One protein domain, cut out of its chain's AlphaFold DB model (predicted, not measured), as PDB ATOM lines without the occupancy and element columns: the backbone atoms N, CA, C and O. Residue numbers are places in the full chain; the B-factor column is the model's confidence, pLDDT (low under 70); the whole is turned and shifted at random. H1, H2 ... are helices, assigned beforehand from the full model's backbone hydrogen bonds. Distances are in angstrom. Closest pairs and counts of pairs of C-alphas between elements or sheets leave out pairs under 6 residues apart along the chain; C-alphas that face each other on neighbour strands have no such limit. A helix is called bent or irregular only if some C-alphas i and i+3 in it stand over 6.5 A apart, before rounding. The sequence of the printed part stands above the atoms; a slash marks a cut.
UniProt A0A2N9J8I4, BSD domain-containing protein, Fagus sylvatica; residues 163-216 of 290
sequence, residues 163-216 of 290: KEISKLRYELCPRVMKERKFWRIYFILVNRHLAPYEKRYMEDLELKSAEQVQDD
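Overview. This is residues 163 to 216 of the 290 residues of the protein "BSD domain-containing protein" of Fagus sylvatica (UniProt A0A2N9J8I4). A long helix, H2, bends into an L of unequal arms, and a short helix, H1, lies near its shorter arm, H2a, and is joined to it by a loop. The longer arm, H2b, sticks out from residue 196 to residue 216 and makes most of the length. The printed part has 54 residues with two named helices, H1 then H2, and no named strand; the class is all helix. The whole is extended, with a radius of gyration of the C-alphas of 17.3 A and spans of 54 by 21 by 19 A.

Along the chain. H1 covers residues 163 to 172, from C-alpha 163 at (141.542, 119.015, 90.173), and is 14.3 A long from first to last C-alpha. H2 covers residues 179 to 216 and by its hydrogen bonds was assigned as one helix, but it is bent: C-alphas 189 and 192 are 7.1 A apart. Its arm H2a, residues 179 to 189, is 15.4 A long and begins at C-alpha 179 at (132.092, 118.976, 76.835). Its arm H2b, residues 192 to 216, is 38.8 A long and ends at C-alpha 216 at (120.561, 78.600, 87.810). H2b is irregular, with C-alphas 193 and 196 6.8 A apart.

Arrangement. H1 and H2a are close but not clearly touching; their closest C-alphas, those of Arg 169 and Phe 182, are 7.6 A apart. They run opposite ways at a steep tilt of 53 degrees. H2a and H2b are about perpendicular, at 81 degrees. H1 and H2b are apart. In H1 and H2a every O i to N i+4 pair is within hydrogen-bond range; in H2b 15 of 21 are.

Size, cuts and confidence. The two C-alphas farthest apart, those of Arg 175 and Asp 216, are 53.9 A apart. The printed part has no cut, and the link from H1 to H2 is short, with 6 residues. The mean pLDDT of the printed part is 75.7; residue 174 and residues 205 to 216 are under 70.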
ATOM      1  N   LYS A 163     142.139 117.668  90.165       91.31
ATOM      2  CA  LYS A 163     141.542 119.015  90.173       91.31
ATOM      3  C   LYS A 163     141.964 119.871  88.973       91.31
ATOM      4  O   LYS A 163     141.207 120.746  88.572       91.31
ATOM      5  N   GLU A 164     143.122 119.598  88.371       90.62
ATOM      6  CA  GLU A 164     143.603 120.308  87.177       90.62
ATOM      7  C   GLU A 164     142.747 120.016  85.942       90.62
ATOM      8  O   GLU A 164     142.417 120.926  85.188       90.62
ATOM      9  N   ILE A 165     142.284 118.774  85.783       89.06
ATOM     10  CA  ILE A 165     141.374 118.404  84.690       89.06
ATOM     11  C   ILE A 165     140.008 119.064  84.903       89.06
ATOM     12  O   ILE A 165     139.379 119.515  83.948       89.06
ATOM     13  N   SER A 166     139.579 119.189  86.163       89.31
ATOM     14  CA  SER A 166     138.364 119.925  86.517       89.31
ATOM     15  C   SER A 166     138.473 121.417  86.173       89.31
ATOM     16  O   SER A 166     137.583 121.946  85.517       89.31
ATOM     17  N   LYS A 167     139.579 122.093  86.517       89.88
ATOM     18  CA  LYS A 167     139.814 123.501  86.134       89.88
ATOM     19  C   LYS A 167     139.861 123.686  84.617       89.88
ATOM     20  O   LYS A 167     139.149 124.534  84.087       89.88
ATOM     21  N   LEU A 168     140.622 122.838  83.925       86.94
ATOM     22  CA  LEU A 168     140.762 122.863  82.469       86.94
ATOM     23  C   LEU A 168     139.401 122.740  81.766       86.94
ATOM     24  O   LEU A 168     139.139 123.419  80.776       86.94
ATOM     25  N   ARG A 169     138.503 121.909  82.306       86.75
ATOM     26  CA  ARG A 169     137.128 121.773  81.821       86.75
ATOM     27  C   ARG A 169     136.353 123.093  81.906       86.75
ATOM     28  O   ARG A 169     135.687 123.444  80.937       86.75
ATOM     29  N   TYR A 170     136.444 123.820  83.021       86.00
ATOM     30  CA  TYR A 170     135.766 125.115  83.190       86.00
ATOM     31  C   TYR A 170     136.357 126.224  82.312       86.00
ATOM     32  O   TYR A 170     135.636 127.130  81.903       86.00
ATOM     33  N   GLU A 171     137.650 126.155  81.998       87.38
ATOM     34  CA  GLU A 171     138.301 127.120  81.106       87.38
ATOM     35  C   GLU A 171     137.971 126.853  79.628       87.38
ATOM     36  O   GLU A 171     137.696 127.783  78.866       87.38
ATOM     37  N   LEU A 172     137.954 125.579  79.221       82.38
ATOM     38  CA  LEU A 172     137.700 125.175  77.836       82.38
ATOM     39  C   LEU A 172     136.205 125.150  77.475       82.38
ATOM     40  O   LEU A 172     135.855 125.479  76.338       82.38
ATOM     41  N   CYS A 173     135.317 124.770  78.401       75.06
ATOM     42  CA  CYS A 173     133.871 124.686  78.159       75.06
ATOM     43  C   CYS A 173     133.117 125.837  78.851       75.06
ATOM     44  O   CYS A 173     133.241 125.970  80.066       75.06
ATOM     45  N   PRO A 174     132.267 126.632  78.154       67.75
ATOM     46  CA  PRO A 174     131.836 126.539  76.749       67.75
ATOM     47  C   PRO A 174     132.577 127.479  75.778       67.75
ATOM     48  O   PRO A 174     132.206 127.548  74.609       67.75
ATOM     49  N   ARG A 175     133.591 128.223  76.239       74.81
ATOM     50  CA  ARG A 175     134.264 129.264  75.439       74.81
ATOM     51  C   ARG A 175     135.024 128.734  74.220       74.81
ATOM     52  O   ARG A 175     135.064 129.419  73.206       74.81
ATOM     53  N   VAL A 176     135.636 127.553  74.316       76.94
ATOM     54  CA  VAL A 176     136.555 127.018  73.294       76.94
ATOM     55  C   VAL A 176     136.018 125.727  72.677       76.94
ATOM     56  O   VAL A 176     136.113 125.521  71.468       76.94
ATOM     57  N   MET A 177     135.425 124.842  73.483       81.12
ATOM     58  CA  MET A 177     134.882 123.573  72.994       81.12
ATOM     59  C   MET A 177     133.692 123.079  73.823       81.12
ATOM     60  O   MET A 177     133.489 123.480  74.961       81.12
ATOM     61  N   LYS A 178     132.881 122.187  73.238       85.62
ATOM     62  CA  LYS A 178     131.794 121.497  73.952       85.62
ATOM     63  C   LYS A 178     132.358 120.331  74.762       85.62
ATOM     64  O   LYS A 178     133.222 119.606  74.272       85.62
ATOM     65  N   GLU A 179     131.748 120.067  75.913       86.12
ATOM     66  CA  GLU A 179     132.092 118.976  76.835       86.12
ATOM     67  C   GLU A 179     132.293 117.620  76.139       86.12
ATOM     68  O   GLU A 179     133.244 116.890  76.396       86.12
ATOM     69  N   ARG A 180     131.426 117.303  75.172       84.06
ATOM     70  CA  ARG A 180     131.502 116.054  74.400       84.06
ATOM     71  C   ARG A 180     132.797 115.920  73.604       84.06
ATOM     72  O   ARG A 180     133.365 114.836  73.512       84.06
ATOM     73  N   LYS A 181     133.275 117.024  73.026       85.00
ATOM     74  CA  LYS A 181     134.551 117.051  72.304       85.00
ATOM     75  C   LYS A 181     135.722 116.969  73.284       85.00
ATOM     76  O   LYS A 181     136.703 116.311  72.966       85.00
ATOM     77  N   PHE A 182     135.598 117.583  74.464       88.25
ATOM     78  CA  PHE A 182     136.623 117.543  75.509       88.25
ATOM     79  C   PHE A 182     136.891 116.105  75.954       88.25
ATOM     80  O   PHE A 182     138.019 115.630  75.838       88.25
ATOM     81  N   TRP A 183     135.839 115.374  76.335       88.69
ATOM     82  CA  TRP A 183     135.985 113.974  76.735       88.69
ATOM     83  C   TRP A 183     136.483 113.094  75.599       88.69
ATOM     84  O   TRP A 183     137.365 112.276  75.825       88.69
ATOM     85  N   ARG A 184     136.004 113.284  74.364       86.62
ATOM     86  CA  ARG A 184     136.488 112.500  73.218       86.62
ATOM     87  C   ARG A 184     138.000 112.639  73.024       86.62
ATOM     88  O   ARG A 184     138.682 111.632  72.883       86.62
ATOM     89  N   ILE A 185     138.521 113.866  73.051       86.38
ATOM     90  CA  ILE A 185     139.962 114.116  72.904       86.38
ATOM     91  C   ILE A 185     140.727 113.578  74.120       86.38
ATOM     92  O   ILE A 185     141.750 112.922  73.947       86.38
ATOM     93  N   TYR A 186     140.203 113.775  75.332       88.56
ATOM     94  CA  TYR A 186     140.778 113.211  76.552       88.56
ATOM     95  C   TYR A 186     140.918 111.687  76.462       88.56
ATOM     96  O   TYR A 186     142.008 111.155  76.653       88.56
ATOM     97  N   PHE A 187     139.847 110.975  76.106       87.25
ATOM     98  CA  PHE A 187     139.894 109.521  75.995       87.25
ATOM     99  C   PHE A 187     140.826 109.065  74.885       87.25
ATOM    100  O   PHE A 187     141.538 108.102  75.112       87.25
ATOM    101  N   ILE A 188     140.914 109.765  73.749       86.62
ATOM    102  CA  ILE A 188     141.891 109.440  72.697       86.62
ATOM    103  C   ILE A 188     143.331 109.546  73.223       86.62
ATOM    104  O   ILE A 188     144.131 108.640  72.993       86.62
ATOM    105  N   LEU A 189     143.657 110.609  73.965       85.62
ATOM    106  CA  LEU A 189     144.998 110.818  74.520       85.62
ATOM    107  C   LEU A 189     145.344 109.795  75.607       85.62
ATOM    108  O   LEU A 189     146.450 109.255  75.637       85.62
ATOM    109  N   VAL A 190     144.395 109.514  76.498       84.38
ATOM    110  CA  VAL A 190     144.616 108.636  77.653       84.38
ATOM    111  C   VAL A 190     144.370 107.159  77.288       84.38
ATOM    112  O   VAL A 190     144.781 106.277  78.040       84.38
ATOM    113  N   ASN A 191     143.811 106.848  76.107       80.62
ATOM    114  CA  ASN A 191     143.457 105.484  75.673       80.62
ATOM    115  C   ASN A 191     144.616 104.491  75.817       80.62
ATOM    116  O   ASN A 191     144.430 103.357  76.246       80.62
ATOM    117  N   ARG A 192     145.842 104.945  75.532       80.44
ATOM    118  CA  ARG A 192     147.061 104.135  75.668       80.44
ATOM    119  C   ARG A 192     147.239 103.550  77.077       80.44
ATOM    120  O   ARG A 192     147.798 102.468  77.216       80.44
ATOM    121  N   HIS A 193     146.759 104.245  78.103       70.62
ATOM    122  CA  HIS A 193     146.803 103.794  79.494       70.62
ATOM    123  C   HIS A 193     145.482 103.200  79.976       70.62
ATOM    124  O   HIS A 193     145.488 102.451  80.943       70.62
ATOM    125  N   LEU A 194     144.370 103.511  79.315       77.00
ATOM    126  CA  LEU A 194     143.025 103.098  79.713       77.00
ATOM    127  C   LEU A 194     142.597 101.758  79.122       77.00
ATOM    128  O   LEU A 194     141.923 100.997  79.809       77.00
ATOM    129  N   ALA A 195     143.070 101.420  77.921       74.06
ATOM    130  CA  ALA A 195     142.790 100.153  77.254       74.06
ATOM    131  C   ALA A 195     142.995  98.892  78.130       74.06
ATOM    132  O   ALA A 195     142.131  98.016  78.097       74.06
ATOM    133  N   PRO A 196     144.071  98.745  78.940       70.00
ATOM    134  CA  PRO A 196     144.214  97.567  79.801       70.00
ATOM    135  C   PRO A 196     143.192  97.521  80.949       70.00
ATOM    136  O   PRO A 196     142.845  96.433  81.403       70.00
ATOM    137  N   TYR A 197     142.697  98.668  81.419       74.00
ATOM    138  CA  TYR A 197     141.710  98.735  82.503       74.00
ATOM    139  C   TYR A 197     140.280  98.584  81.995       74.00
ATOM    140  O   TYR A 197     139.453  97.990  82.680       74.00
ATOM    141  N   GLU A 198     139.997  99.078  80.791       76.62
ATOM    142  CA  GLU A 198     138.721  98.858  80.114       76.62
ATOM    143  C   GLU A 198     138.500  97.363  79.853       76.62
ATOM    144  O   GLU A 198     137.438  96.839  80.181       76.62
ATOM    145  N   LYS A 199     139.533  96.651  79.382       77.06
ATOM    146  CA  LYS A 199     139.487  95.190  79.198       77.06
ATOM    147  C   LYS A 199     139.180  94.446  80.494       77.06
ATOM    148  O   LYS A 199     138.227  93.683  80.529       77.06
ATOM    149  N   ARG A 200     139.907  94.742  81.578       75.06
ATOM    150  CA  ARG A 200     139.658  94.127  82.895       75.06
ATOM    151  C   ARG A 200     138.254  94.411  83.423       75.06
ATOM    152  O   ARG A 200     137.629  93.538  84.002       75.06
ATOM    153  N   TYR A 201     137.740  95.622  83.218       71.44
ATOM    154  CA  TYR A 201     136.387  95.968  83.650       71.44
ATOM    155  C   TYR A 201     135.306  95.230  82.847       71.44
ATOM    156  O   TYR A 201     134.269  94.875  83.408       71.44
ATOM    157  N   MET A 202     135.537  94.996  81.551       73.25
ATOM    158  CA  MET A 202     134.650  94.168  80.728       73.25
ATOM    159  C   MET A 202     134.740  92.687  81.116       73.25
ATOM    160  O   MET A 202     133.700  92.073  81.315       73.25
ATOM    161  N   GLU A 203     135.943  92.150  81.333       75.81
ATOM    162  CA  GLU A 203     136.158  90.783  81.837       75.81
ATOM    163  C   GLU A 203     135.471  90.577  83.198       75.81
ATOM    164  O   GLU A 203     134.761  89.596  83.390       75.81
ATOM    165  N   ASP A 204     135.584  91.532  84.125       71.00
ATOM    166  CA  ASP A 204     134.902  91.474  85.423       71.00
ATOM    167  C   ASP A 204     133.371  91.537  85.295       71.00
ATOM    168  O   ASP A 204     132.662  90.978  86.131       71.00
ATOM    169  N   LEU A 205     132.837  92.250  84.297       68.62
ATOM    170  CA  LEU A 205     131.399  92.277  84.006       68.62
ATOM    171  C   LEU A 205     130.929  90.949  83.412       68.62
ATOM    172  O   LEU A 205     129.884  90.446  83.822       68.62
ATOM    173  N   GLU A 206     131.708  90.374  82.497       65.62
ATOM    174  CA  GLU A 206     131.449  89.061  81.912       65.62
ATOM    175  C   GLU A 206     131.504  87.971  82.982       65.62
ATOM    176  O   GLU A 206     130.555  87.199  83.095       65.62
ATOM    177  N   LEU A 207     132.520  87.976  83.847       65.94
ATOM    178  CA  LEU A 207     132.636  87.058  84.980       65.94
ATOM    179  C   LEU A 207     131.477  87.225  85.966       65.94
ATOM    180  O   LEU A 207     130.868  86.230  86.345       65.94
ATOM    181  N   LYS A 208     131.084  88.459  86.306       62.12
ATOM    182  CA  LYS A 208     129.912  88.710  87.171       62.12
ATOM    183  C   LYS A 208     128.592  88.274  86.535       62.12
ATOM    184  O   LYS A 208     127.670  87.897  87.254       62.12
ATOM    185  N   SER A 209     128.482  88.328  85.209       61.47
ATOM    186  CA  SER A 209     127.296  87.857  84.488       61.47
ATOM    187  C   SER A 209     127.290  86.338  84.261       61.47
ATOM    188  O   SER A 209     126.226  85.731  84.280       61.47
ATOM    189  N   ALA A 210     128.458  85.705  84.117       56.25
ATOM    190  CA  ALA A 210     128.613  84.257  83.977       56.25
ATOM    191  C   ALA A 210     128.504  83.524  85.326       56.25
ATOM    192  O   ALA A 210     127.976  82.415  85.385       56.25
ATOM    193  N   GLU A 211     128.929  84.159  86.419       50.62
ATOM    194  CA  GLU A 211     128.693  83.687  87.788       50.62
ATOM    195  C   GLU A 211     127.186  83.671  88.109       50.62
ATOM    196  O   GLU A 211     126.698  82.722  88.715       50.62
ATOM    197  N   GLN A 212     126.407  84.617  87.563       48.69
ATOM    198  CA  GLN A 212     124.939  84.583  87.630       48.69
ATOM    199  C   GLN A 212     124.286  83.450  86.813       48.69
ATOM    200  O   GLN A 212     123.125  83.144  87.063       48.69
ATOM    201  N   VAL A 213     124.992  82.799  85.878       49.00
ATOM    202  CA  VAL A 213     124.459  81.657  85.101       49.00
ATOM    203  C   VAL A 213     124.764  80.307  85.770       49.00
ATOM    204  O   VAL A 213     124.044  79.336  85.536       49.00
ATOM    205  N   GLN A 214     125.765  80.216  86.654       47.47
ATOM    206  CA  GLN A 214     126.022  78.970  87.397       47.47
ATOM    207  C   GLN A 214     125.085  78.753  88.595       47.47
ATOM    208  O   GLN A 214     124.873  77.605  88.987       47.47
ATOM    209  N   ASP A 215     124.437  79.800  89.109       42.03
ATOM    210  CA  ASP A 215     123.442  79.666  90.184       42.03
ATOM    211  C   ASP A 215     122.056  79.178  89.706       42.03
ATOM    212  O   ASP A 215     121.232  78.763  90.529       42.03
ATOM    213  N   ASP A 216     121.800  79.147  88.390       42.25
ATOM    214  CA  ASP A 216     120.561  78.600  87.810       42.25
ATOM    215  C   ASP A 216     120.690  77.142  87.312       42.25
ATOM    216  O   ASP A 216     119.676  76.461  87.159       42.25
TER     217      ASP A 216